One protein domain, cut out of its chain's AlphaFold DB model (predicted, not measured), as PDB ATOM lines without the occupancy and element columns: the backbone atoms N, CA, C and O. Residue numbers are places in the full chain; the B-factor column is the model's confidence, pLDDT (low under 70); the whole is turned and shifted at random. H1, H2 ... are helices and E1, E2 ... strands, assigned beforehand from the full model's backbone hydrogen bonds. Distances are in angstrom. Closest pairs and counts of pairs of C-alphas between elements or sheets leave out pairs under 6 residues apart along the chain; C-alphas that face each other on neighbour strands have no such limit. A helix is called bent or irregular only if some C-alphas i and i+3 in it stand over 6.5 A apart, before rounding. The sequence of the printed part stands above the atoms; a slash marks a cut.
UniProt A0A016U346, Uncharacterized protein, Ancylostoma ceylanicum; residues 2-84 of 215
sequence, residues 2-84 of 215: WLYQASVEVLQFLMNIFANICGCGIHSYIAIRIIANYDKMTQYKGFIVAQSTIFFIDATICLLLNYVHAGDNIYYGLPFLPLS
ATOM      1  N   TRP A   2      -7.797  -0.839 -25.392       52.56
ATOM      2  CA  TRP A   2      -6.579  -0.137 -24.975       52.56
ATOM      3  C   TRP A   2      -6.887   0.649 -23.696       52.56
ATOM      4  O   TRP A   2      -7.840   1.421 -23.676       52.56
ATOM      5  N   LEU A   3      -6.128   0.395 -22.627       60.00
ATOM      6  CA  LEU A   3      -6.262   1.085 -21.336       60.00
ATOM      7  C   LEU A   3      -5.753   2.534 -21.387       60.00
ATOM      8  O   LEU A   3      -6.045   3.311 -20.486       60.00
ATOM      9  N   TYR A   4      -5.015   2.888 -22.442       69.50
ATOM     10  CA  TYR A   4      -4.384   4.191 -22.602       69.50
ATOM     11  C   TYR A   4      -5.335   5.182 -23.272       69.50
ATOM     12  O   TYR A   4      -5.817   4.937 -24.383       69.50
ATOM     13  N   GLN A   5      -5.611   6.287 -22.588       68.88
ATOM     14  CA  GLN A   5      -6.535   7.332 -23.033       68.88
ATOM     15  C   GLN A   5      -5.789   8.509 -23.675       68.88
ATOM     16  O   GLN A   5      -6.353   9.197 -24.529       68.88
ATOM     17  N   ALA A   6      -4.517   8.716 -23.314       75.88
ATOM     18  CA  ALA A   6      -3.693   9.805 -23.826       75.88
ATOM     19  C   ALA A   6      -2.633   9.326 -24.834       75.88
ATOM     20  O   ALA A   6      -2.035   8.258 -24.698       75.88
ATOM     21  N   SER A   7      -2.319  10.167 -25.824       81.31
ATOM     22  CA  SER A   7      -1.242   9.911 -26.796       81.31
ATOM     23  C   SER A   7       0.133   9.745 -26.134       81.31
ATOM     24  O   SER A   7       0.972   8.997 -26.634       81.31
ATOM     25  N   VAL A   8       0.347  10.402 -24.990       82.94
ATOM     26  CA  VAL A   8       1.582  10.326 -24.194       82.94
ATOM     27  C   VAL A   8       1.796   8.925 -23.617       82.94
ATOM     28  O   VAL A   8       2.906   8.406 -23.685       82.94
ATOM     29  N   GLU A   9       0.739   8.277 -23.126       83.12
ATOM     30  CA  GLU A   9       0.790   6.919 -22.562       83.12
ATOM     31  C   GLU A   9       1.147   5.887 -23.639       83.12
ATOM     32  O   GLU A   9       2.007   5.030 -23.439       83.12
ATOM     33  N   VAL A  10       0.535   6.014 -24.821       83.44
ATOM     34  CA  VAL A  10       0.835   5.162 -25.982       83.44
ATOM     35  C   VAL A  10       2.278   5.365 -26.446       83.44
ATOM     36  O   VAL A  10       2.968   4.395 -26.765       83.44
ATOM     37  N   LEU A  11       2.761   6.609 -26.461       86.38
ATOM     38  CA  LEU A  11       4.145   6.905 -26.811       86.38
ATOM     39  C   LEU A  11       5.119   6.311 -25.788       86.38
ATOM     40  O   LEU A  11       6.086   5.670 -26.190       86.38
ATOM     41  N   GLN A  12       4.859   6.472 -24.487       84.12
ATOM     42  CA  GLN A  12       5.673   5.885 -23.419       84.12
ATOM     43  C   GLN A  12       5.725   4.361 -23.540       84.12
ATOM     44  O   GLN A  12       6.808   3.780 -23.509       84.12
ATOM     45  N   PHE A  13       4.572   3.725 -23.745       87.12
ATOM     46  CA  PHE A  13       4.463   2.289 -23.972       87.12
ATOM     47  C   PHE A  13       5.354   1.820 -25.133       87.12
ATOM     48  O   PHE A  13       6.180   0.922 -24.968       87.12
ATOM     49  N   LEU A  14       5.221   2.451 -26.304       88.06
ATOM     50  CA  LEU A  14       6.007   2.087 -27.483       88.06
ATOM     51  C   LEU A  14       7.501   2.330 -27.258       88.06
ATOM     52  O   LEU A  14       8.315   1.473 -27.598       88.06
ATOM     53  N   MET A  15       7.868   3.464 -26.658       88.56
ATOM     54  CA  MET A  15       9.267   3.803 -26.390       88.56
ATOM     55  C   MET A  15       9.913   2.833 -25.402       88.56
ATOM     56  O   MET A  15      11.049   2.425 -25.632       88.56
ATOM     57  N   ASN A  16       9.194   2.400 -24.366       86.12
ATOM     58  CA  ASN A  16       9.679   1.381 -23.437       86.12
ATOM     59  C   ASN A  16       9.932   0.048 -24.155       86.12
ATOM     60  O   ASN A  16      10.983  -0.565 -23.966       86.12
ATOM     61  N   ILE A  17       9.014  -0.387 -25.023       89.56
ATOM     62  CA  ILE A  17       9.202  -1.609 -25.817       89.56
ATOM     63  C   ILE A  17      10.430  -1.487 -26.720       89.56
ATOM     64  O   ILE A  17      11.291  -2.369 -26.708       89.56
ATOM     65  N   PHE A  18      10.540  -0.395 -27.479       91.00
ATOM     66  CA  PHE A  18      11.678  -0.178 -28.370       91.00
ATOM     67  C   PHE A  18      13.000  -0.125 -27.604       91.00
ATOM     68  O   PHE A  18      13.963  -0.767 -28.023       91.00
ATOM     69  N   ALA A  19      13.051   0.586 -26.477       88.19
ATOM     70  CA  ALA A  19      14.246   0.683 -25.646       88.19
ATOM     71  C   ALA A  19      14.700  -0.696 -25.149       88.19
ATOM     72  O   ALA A  19      15.868  -1.049 -25.318       88.19
ATOM     73  N   ASN A  20      13.777  -1.506 -24.625       91.00
ATOM     74  CA  ASN A  20      14.102  -2.832 -24.105       91.00
ATOM     75  C   ASN A  20      14.497  -3.823 -25.212       91.00
ATOM     76  O   ASN A  20      15.464  -4.563 -25.047       91.00
ATOM     77  N   ILE A  21      13.829  -3.809 -26.373       91.94
ATOM     78  CA  ILE A  21      14.220  -4.646 -27.524       91.94
ATOM     79  C   ILE A  21      15.622  -4.267 -28.015       91.94
ATOM     80  O   ILE A  21      16.459  -5.147 -28.239       91.94
ATOM     81  N   CYS A  22      15.899  -2.969 -28.154       92.75
ATOM     82  CA  CYS A  22      17.224  -2.478 -28.526       92.75
ATOM     83  C   CYS A  22      18.281  -2.883 -27.491       92.75
ATOM     84  O   CYS A  22      19.345  -3.371 -27.876       92.75
ATOM     85  N   GLY A  23      17.980  -2.743 -26.196       89.12
ATOM     86  CA  GLY A  23      18.846  -3.181 -25.100       89.12
ATOM     87  C   GLY A  23      19.177  -4.668 -25.200       89.12
ATOM     88  O   GLY A  23      20.352  -5.037 -25.299       89.12
ATOM     89  N   CYS A  24      18.156  -5.522 -25.298       92.50
ATOM     90  CA  CYS A  24      18.328  -6.961 -25.483       92.50
ATOM     91  C   CYS A  24      19.188  -7.288 -26.711       92.50
ATOM     92  O   CYS A  24      20.107  -8.108 -26.618       92.50
ATOM     93  N   GLY A  25      18.932  -6.637 -27.848       92.31
ATOM     94  CA  GLY A  25      19.680  -6.847 -29.088       92.31
ATOM     95  C   GLY A  25      21.160  -6.478 -28.962       92.31
ATOM     96  O   GLY A  25      22.030  -7.286 -29.299       92.31
ATOM     97  N   ILE A  26      21.459  -5.289 -28.431       93.19
ATOM     98  CA  ILE A  26      22.834  -4.798 -28.253       93.19
ATOM     99  C   ILE A  26      23.606  -5.700 -27.286       93.19
ATOM    100  O   ILE A  26      24.714  -6.143 -27.604       93.19
ATOM    101  N   HIS A  27      23.029  -6.013 -26.125       92.50
ATOM    102  CA  HIS A  27      23.717  -6.801 -25.103       92.50
ATOM    103  C   HIS A  27      23.896  -8.270 -25.505       92.50
ATOM    104  O   HIS A  27      24.972  -8.833 -25.280       92.50
ATOM    105  N   SER A  28      22.918  -8.863 -26.200       92.50
ATOM    106  CA  SER A  28      23.065 -10.200 -26.796       92.50
ATOM    107  C   SER A  28      24.174 -10.222 -27.844       92.50
ATOM    108  O   SER A  28      25.021 -11.114 -27.828       92.50
ATOM    109  N   TYR A  29      24.217  -9.218 -28.727       94.44
ATOM    110  CA  TYR A  29      25.255  -9.105 -29.749       94.44
ATOM    111  C   TYR A  29      26.657  -9.013 -29.136       94.44
ATOM    112  O   TYR A  29      27.563  -9.724 -29.575       94.44
ATOM    113  N   ILE A  30      26.846  -8.182 -28.103       91.00
ATOM    114  CA  ILE A  30      28.134  -8.053 -27.402       91.00
ATOM    115  C   ILE A  30      28.552  -9.399 -26.798       91.00
ATOM    116  O   ILE A  30      29.678  -9.849 -27.033       91.00
ATOM    117  N   ALA A  31      27.654 -10.050 -26.052       91.31
ATOM    118  CA  ALA A  31      27.943 -11.318 -25.388       91.31
ATOM    119  C   ALA A  31      28.291 -12.420 -26.401       91.31
ATOM    120  O   ALA A  31      29.367 -13.015 -26.313       91.31
ATOM    121  N   ILE A  32      27.438 -12.630 -27.411       93.12
ATOM    122  CA  ILE A  32      27.639 -13.644 -28.455       93.12
ATOM    123  C   ILE A  32      28.938 -13.379 -29.213       93.12
ATOM    124  O   ILE A  32      29.730 -14.297 -29.405       93.12
ATOM    125  N   ARG A  33      29.208 -12.130 -29.611       93.81
ATOM    126  CA  ARG A  33      30.421 -11.795 -30.366       93.81
ATOM    127  C   ARG A  33      31.688 -12.076 -29.567       93.81
ATOM    128  O   ARG A  33      32.670 -12.531 -30.150       93.81
ATOM    129  N   ILE A  34      31.705 -11.792 -28.266       89.81
ATOM    130  CA  ILE A  34      32.879 -12.065 -27.427       89.81
ATOM    131  C   ILE A  34      33.040 -13.570 -27.197       89.81
ATOM    132  O   ILE A  34      34.157 -14.067 -27.297       89.81
ATOM    133  N   ILE A  35      31.951 -14.297 -26.942       91.38
ATOM    134  CA  ILE A  35      31.993 -15.751 -26.735       91.38
ATOM    135  C   ILE A  35      32.433 -16.475 -28.017       91.38
ATOM    136  O   ILE A  35      33.300 -17.339 -27.964       91.38
ATOM    137  N   ALA A  36      31.884 -16.097 -29.173       90.75
ATOM    138  CA  ALA A  36      32.112 -16.793 -30.438       90.75
ATOM    139  C   ALA A  36      33.488 -16.522 -31.071       90.75
ATOM    140  O   ALA A  36      33.988 -17.360 -31.810       90.75
ATOM    141  N   ASN A  37      34.104 -15.358 -30.819       89.81
ATOM    142  CA  ASN A  37      35.362 -14.971 -31.481       89.81
ATOM    143  C   ASN A  37      36.624 -15.211 -30.636       89.81
ATOM    144  O   ASN A  37      37.721 -14.878 -31.086       89.81
ATOM    145  N   TYR A  38      36.506 -15.718 -29.405       84.25
ATOM    146  CA  TYR A  38      37.660 -15.868 -28.516       84.25
ATOM    147  C   TYR A  38      37.675 -17.214 -27.782       84.25
ATOM    148  O   TYR A  38      36.982 -17.384 -26.786       84.25
ATOM    149  N   ASP A  39      38.594 -18.100 -28.183       73.25
ATOM    150  CA  ASP A  39      38.816 -19.412 -27.543       73.25
ATOM    151  C   ASP A  39      39.263 -19.325 -26.075       73.25
ATOM    152  O   ASP A  39      39.014 -20.227 -25.278       73.25
ATOM    153  N   LYS A  40      39.952 -18.240 -25.691       82.56
ATOM    154  CA  LYS A  40      40.383 -17.994 -24.306       82.56
ATOM    155  C   LYS A  40      39.783 -16.699 -23.773       82.56
ATOM    156  O   LYS A  40      40.148 -15.592 -24.191       82.56
ATOM    157  N   MET A  41      38.895 -16.847 -22.793       77.31
ATOM    158  CA  MET A  41      38.259 -15.739 -22.090       77.31
ATOM    159  C   MET A  41      39.240 -15.126 -21.081       77.31
ATOM    160  O   MET A  41      39.580 -15.733 -20.068       77.31
ATOM    161  N   THR A  42      39.712 -13.905 -21.338       84.25
ATOM    162  CA  THR A  42      40.449 -13.148 -20.314       84.25
ATOM    163  C   THR A  42      39.479 -12.668 -19.233       84.25
ATOM    164  O   THR A  42      38.304 -12.449 -19.520       84.25
ATOM    165  N   GLN A  43      39.958 -12.434 -18.004       79.25
ATOM    166  CA  GLN A  43      39.114 -11.920 -16.908       79.25
ATOM    167  C   GLN A  43      38.341 -10.654 -17.309       79.25
ATOM    168  O   GLN A  43      37.156 -10.527 -17.032       79.25
ATOM    169  N   TYR A  44      38.992  -9.750 -18.045       81.19
ATOM    170  CA  TYR A  44      38.365  -8.534 -18.562       81.19
ATOM    171  C   TYR A  44      37.201  -8.819 -19.525       81.19
ATOM    172  O   TYR A  44      36.143  -8.208 -19.406       81.19
ATOM    173  N   LYS A  45      37.376  -9.759 -20.465       83.56
ATOM    174  CA  LYS A  45      36.309 -10.172 -21.391       83.56
ATOM    175  C   LYS A  45      35.171 -10.865 -20.644       83.56
ATOM    176  O   LYS A  45      34.015 -10.583 -20.931       83.56
ATOM    177  N   GLY A  46      35.504 -11.695 -19.653       85.38
ATOM    178  CA  GLY A  46      34.527 -12.347 -18.781       85.38
ATOM    179  C   GLY A  46      33.630 -11.344 -18.053       85.38
ATOM    180  O   GLY A  46      32.417 -11.521 -18.051       85.38
ATOM    181  N   PHE A  47      34.193 -10.248 -17.530       84.25
ATOM    182  CA  PHE A  47      33.395  -9.176 -16.923       84.25
ATOM    183  C   PHE A  47      32.450  -8.494 -17.915       84.25
ATOM    184  O   PHE A  47      31.298  -8.256 -17.573       84.25
ATOM    185  N   ILE A  48      32.901  -8.216 -19.144       87.31
ATOM    186  CA  ILE A  48      32.041  -7.596 -20.167       87.31
ATOM    187  C   ILE A  48      30.880  -8.521 -20.542       87.31
ATOM    188  O   ILE A  48      29.751  -8.053 -20.690       87.31
ATOM    189  N   VAL A  49      31.148  -9.821 -20.688       89.75
ATOM    190  CA  VAL A  49      30.107 -10.817 -20.969       89.75
ATOM    191  C   VAL A  49      29.121 -10.884 -19.807       89.75
ATOM    192  O   VAL A  49      27.931 -10.727 -20.043       89.75
ATOM    193  N   ALA A  50      29.600 -11.017 -18.565       88.06
ATOM    194  CA  ALA A  50      28.741 -11.065 -17.381       88.06
ATOM    195  C   ALA A  50      27.860  -9.814 -17.252       88.06
ATOM    196  O   ALA A  50      26.652  -9.930 -17.073       88.06
ATOM    197  N   GLN A  51      28.444  -8.625 -17.415       88.31
ATOM    198  CA  GLN A  51      27.705  -7.365 -17.387       88.31
ATOM    199  C   GLN A  51      26.650  -7.313 -18.502       88.31
ATOM    200  O   GLN A  51      25.505  -6.966 -18.245       88.31
ATOM    201  N   SER A  52      27.000  -7.724 -19.724       90.69
ATOM    202  CA  SER A  52      26.048  -7.752 -20.845       90.69
ATOM    203  C   SER A  52      24.916  -8.758 -20.625       90.69
ATOM    204  O   SER A  52      23.775  -8.473 -20.966       90.69
ATOM    205  N   THR A  53      25.192  -9.918 -20.027       92.31
ATOM    206  CA  THR A  53      24.155 -10.901 -19.686       92.31
ATOM    207  C   THR A  53      23.183 -10.357 -18.641       92.31
ATOM    208  O   THR A  53      21.980 -10.552 -18.784       92.31
ATOM    209  N   ILE A  54      23.680  -9.652 -17.622       91.69
ATOM    210  CA  ILE A  54      22.819  -9.036 -16.607       91.69
ATOM    211  C   ILE A  54      21.944  -7.939 -17.219       91.69
ATOM    212  O   ILE A  54      20.738  -7.980 -17.014       91.69
ATOM    213  N   PHE A  55      22.495  -7.065 -18.066       90.25
ATOM    214  CA  PHE A  55      21.695  -6.068 -18.792       90.25
ATOM    215  C   PHE A  55      20.634  -6.682 -19.713       90.25
ATOM    216  O   PHE A  55      19.557  -6.122 -19.889       90.25
ATOM    217  N   PHE A  56      20.916  -7.838 -20.320       92.50
ATOM    218  CA  PHE A  56      19.914  -8.559 -21.105       92.50
ATOM    219  C   PHE A  56      18.753  -9.053 -20.228       92.50
ATOM    220  O   PHE A  56      17.588  -8.935 -20.614       92.50
ATOM    221  N   ILE A  57      19.064  -9.600 -19.047       92.25
ATOM    222  CA  ILE A  57      18.056 -10.040 -18.074       92.25
ATOM    223  C   ILE A  57      17.241  -8.837 -17.588       92.25
ATOM    224  O   ILE A  57      16.014  -8.911 -17.583       92.25
ATOM    225  N   ASP A  58      17.908  -7.733 -17.254       89.81
ATOM    226  CA  ASP A  58      17.284  -6.480 -16.831       89.81
ATOM    227  C   ASP A  58      16.287  -5.949 -17.870       89.81
ATOM    228  O   ASP A  58      15.096  -5.817 -17.586       89.81
ATOM    229  N   ALA A  59      16.732  -5.778 -19.119       90.31
ATOM    230  CA  ALA A  59      15.883  -5.327 -20.220       90.31
ATOM    231  C   ALA A  59      14.699  -6.277 -20.480       90.31
ATOM    232  O   ALA A  59      13.602  -5.836 -20.830       90.31
ATOM    233  N   THR A  60      14.885  -7.585 -20.272       92.06
ATOM    234  CA  THR A  60      13.797  -8.566 -20.389       92.06
ATOM    235  C   THR A  60      12.766  -8.390 -19.277       92.06
ATOM    236  O   THR A  60      11.566  -8.389 -19.551       92.06
ATOM    237  N   ILE A  61      13.202  -8.207 -18.028       89.50
ATOM    238  CA  ILE A  61      12.295  -7.970 -16.899       89.50
ATOM    239  C   ILE A  61      11.567  -6.631 -17.075       89.50
ATOM    240  O   ILE A  61      10.347  -6.584 -16.915       89.50
ATOM    241  N   CYS A  62      12.272  -5.577 -17.490       87.81
ATOM    242  CA  CYS A  62      11.688  -4.275 -17.814       87.81
ATOM    243  C   CYS A  62      10.659  -4.355 -18.950       87.81
ATOM    244  O   CYS A  62       9.616  -3.705 -18.871       87.81
ATOM    245  N   LEU A  63      10.893  -5.184 -19.973       89.06
ATOM    246  CA  LEU A  63       9.923  -5.430 -21.046       89.06
ATOM    247  C   LEU A  63       8.670  -6.166 -20.552       89.06
ATOM    248  O   LEU A  63       7.579  -5.924 -21.064       89.06
ATOM    249  N   LEU A  64       8.812  -7.072 -19.583       88.12
ATOM    250  CA  LEU A  64       7.683  -7.799 -19.000       88.12
ATOM    251  C   LEU A  64       6.873  -6.916 -18.046       88.12
ATOM    252  O   LEU A  64       5.646  -6.929 -18.105       88.12
ATOM    253  N   LEU A  65       7.548  -6.147 -17.188       86.44
ATOM    254  CA  LEU A  65       6.914  -5.222 -16.247       86.44
ATOM    255  C   LEU A  65       6.289  -4.018 -16.952       86.44
ATOM    256  O   LEU A  65       5.250  -3.547 -16.499       86.44
ATOM    257  N   ASN A  66       6.932  -3.536 -18.022       83.81
ATOM    258  CA  ASN A  66       6.532  -2.456 -18.924       83.81
ATOM    259  C   ASN A  66       5.517  -1.475 -18.323       83.81
ATOM    260  O   ASN A  66       4.328  -1.492 -18.642       83.81
ATOM    261  N   TYR A  67       6.009  -0.631 -17.423       80.75
ATOM    262  CA  TYR A  67       5.170   0.303 -16.696       80.75
ATOM    263  C   TYR A  67       4.834   1.531 -17.552       80.75
ATOM    264  O   TYR A  67       5.694   2.103 -18.231       80.75
ATOM    265  N   VAL A  68       3.579   1.966 -17.498       80.88
ATOM    266  CA  VAL A  68       3.079   3.161 -18.190       80.88
ATOM    267  C   VAL A  68       2.364   4.034 -17.171       80.88
ATOM    268  O   VAL A  68       1.509   3.544 -16.435       80.88
ATOM    269  N   HIS A  69       2.734   5.312 -17.111       78.19
ATOM    270  CA  HIS A  69       2.097   6.273 -16.211       78.19
ATOM    271  C   HIS A  69       0.928   6.928 -16.938       78.19
ATOM    272  O   HIS A  69       1.096   7.424 -18.051       78.19
ATOM    273  N   ALA A  70      -0.239   6.925 -16.309       78.00
ATOM    274  CA  ALA A  70      -1.482   7.443 -16.858       78.00
ATOM    275  C   ALA A  70      -2.188   8.301 -15.801       78.00
ATOM    276  O   ALA A  70      -3.008   7.818 -15.013       78.00
ATOM    277  N   GLY A  71      -1.812   9.581 -15.750       76.81
ATOM    278  CA  GLY A  71      -2.166  10.464 -14.637       76.81
ATOM    279  C   GLY A  71      -1.556   9.952 -13.330       76.81
ATOM    280  O   GLY A  71      -0.374   9.622 -13.298       76.81
ATOM    281  N   ASP A  72      -2.376   9.826 -12.286       72.69
ATOM    282  CA  ASP A  72      -1.963   9.311 -10.968       72.69
ATOM    283  C   ASP A  72      -1.886   7.773 -10.905       72.69
ATOM    284  O   ASP A  72      -1.496   7.200  -9.888       72.69
ATOM    285  N   ASN A  73      -2.285   7.081 -11.977       74.38
ATOM    286  CA  ASN A  73      -2.295   5.623 -12.021       74.38
ATOM    287  C   ASN A  73      -1.076   5.087 -12.773       74.38
ATOM    288  O   ASN A  73      -0.720   5.572 -13.849       74.38
ATOM    289  N   ILE A  74      -0.486   4.018 -12.242       73.81
ATOM    290  CA  ILE A  74       0.577   3.270 -12.912       73.81
ATOM    291  C   ILE A  74      -0.008   1.952 -13.409       73.81
ATOM    292  O   ILE A  74      -0.503   1.137 -12.627       73.81
ATOM    293  N   TYR A  75       0.059   1.740 -14.721       78.81
ATOM    294  CA  TYR A  75      -0.299   0.477 -15.352       78.81
ATOM    295  C   TYR A  75       0.950  -0.375 -15.553       78.81
ATOM    296  O   TYR A  75       1.983   0.134 -15.982       78.81
ATOM    297  N   TYR A  76       0.832  -1.674 -15.289       79.56
ATOM    298  CA  TYR A  76       1.917  -2.644 -15.425       79.56
ATOM    299  C   TYR A  76       1.560  -3.733 -16.432       79.56
ATOM    300  O   TYR A  76       0.390  -4.075 -16.624       79.56
ATOM    301  N   GLY A  77       2.593  -4.328 -17.015       76.12
ATOM    302  CA  GLY A  77       2.474  -5.398 -17.988       76.12
ATOM    303  C   GLY A  77       2.192  -4.900 -19.400       76.12
ATOM    304  O   GLY A  77       2.114  -3.706 -19.699       76.12
ATOM    305  N   LEU A  78       2.043  -5.858 -20.308       83.19
ATOM    306  CA  LEU A  78       1.705  -5.585 -21.698       83.19
ATOM    307  C   LEU A  78       0.175  -5.644 -21.845       83.19
ATOM    308  O   LEU A  78      -0.454  -6.507 -21.233       83.19
ATOM    309  N   PRO A  79      -0.455  -4.821 -22.706       77.31
ATOM    310  CA  PRO A  79      -1.901  -4.865 -22.943       77.31
ATOM    311  C   PRO A  79      -2.437  -6.249 -23.348       77.31
ATOM    312  O   PRO A  79      -3.617  -6.534 -23.172       77.31
ATOM    313  N   PHE A  80      -1.571  -7.098 -23.908       80.31
ATOM    314  CA  PHE A  80      -1.867  -8.471 -24.324       80.31
ATOM    315  C   PHE A  80      -1.351  -9.543 -23.345       80.31
ATOM    316  O   PHE A  80      -1.623 -10.723 -23.547       80.31
ATOM    317  N   LEU A  81      -0.615  -9.151 -22.303       82.50
ATOM    318  CA  LEU A  81      -0.112 -10.032 -21.250       82.50
ATOM    319  C   LEU A  81      -0.252  -9.325 -19.886       82.50
ATOM    320  O   LEU A  81       0.744  -8.850 -19.332       82.50
ATOM    321  N   PRO A  82      -1.487  -9.201 -19.362       80.12
ATOM    322  CA  PRO A  82      -1.714  -8.610 -18.052       80.12
ATOM    323  C   PRO A  82      -1.068  -9.477 -16.970       80.12
ATOM    324  O   PRO A  82      -1.207 -10.703 -16.965       80.12
ATOM    325  N   LEU A  83      -0.357  -8.837 -16.046       82.19
ATOM    326  CA  LEU A  83       0.305  -9.522 -14.943       82.19
ATOM    327  C   LEU A  83      -0.652  -9.644 -13.756       82.19
ATOM    328  O   LEU A  83      -1.316  -8.680 -13.379       82.19
ATOM    329  N   SER A  84      -0.706 -10.827 -13.144       86.62
ATOM    330  CA  SER A  84      -1.314 -10.967 -11.818       86.62
ATOM    331  C   SER A  84      -0.463 -10.236 -10.774       86.62
ATOM    332  O   SER A  84       0.740 -10.050 -10.969       86.62
TER     333      SER A  84
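This is residues 2 to 84 of the 215 residues of an uncharacterized protein of Ancylostoma ceylanicum (UniProt A0A016U346). The domain is a long helical hairpin, H1 and H2 side by side and running opposite ways, with a tiny two-stranded hairpin, E1 and E2, at the end of the rod where H2 ends. H1 is longer than H2, and E1 follows H2 beside the early part of H1, near residues 8 to 16; both ends of the printed part, Trp 2 and Ser 84, lie at this same end. The printed part has 83 residues, with two named helices and two named strands in the order H1, H2, E1, E2; the sheet has the order E1 - E2 and is antiparallel, and the class is mostly helix. The whole is loose, with a radius of gyration of the C-alphas of 16.7 A, and the C-alphas span 53 by 23 by 20 A.

After residues 2 to 6, H1 takes residues 7 to 37, from C-alpha 7 at (-1.242, 9.911, -26.796) to C-alpha 37 at (35.362, -14.971, -31.481), a length of 44.5 A. H2 takes residues 43 to 65 and is 32.9 A long; its C-alpha 43 is at (39.114, -11.920, -16.908). E1 takes residues 68 to 70. E2 takes residues 73 to 75 and ends with C-alpha 75 at (-0.299, 0.477, -15.352). Residues 76 to 84 follow with no named element.

H1 and H2 form a helical hairpin and touch, with 31 pairs of C-alphas within 8 A. Their closest C-alphas are those of Cys 24 and Phe 56, 4.9 A apart. The two helices run opposite ways at a shallow tilt of 27 degrees. In H1 and H2 every O i to N i+4 pair is within hydrogen-bond range, and neither helix is bent. H1 and E1 have 5 pairs of C-alphas within 8 A, the closest being those of Phe 13 and Val 68, 6.0 A apart. E1 and E2 form a hairpin of antiparallel neighbour strands, with 150 degrees between their directions. The C-alphas of His 69 and Ile 74 face each other at 4.7 A. N 70 and O 73, at 2.8 A, and N 75 and O 68, at 2.9 A, are within hydrogen-bond range. E2 is apart from H1 and from H2.

The outline is a rod, and the two C-alphas farthest apart are those of Gln 5 and Lys 40, 53.3 A. The C-alphas of Trp 2 and Ser 84 are 17.8 A apart. The links H1 to H2, H2 to E1 and E1 to E2 are tight, and the printed part has no cut. The mean pLDDT of the printed part is 84.8, and the model's confidence is under 70 at residues 2 to 5.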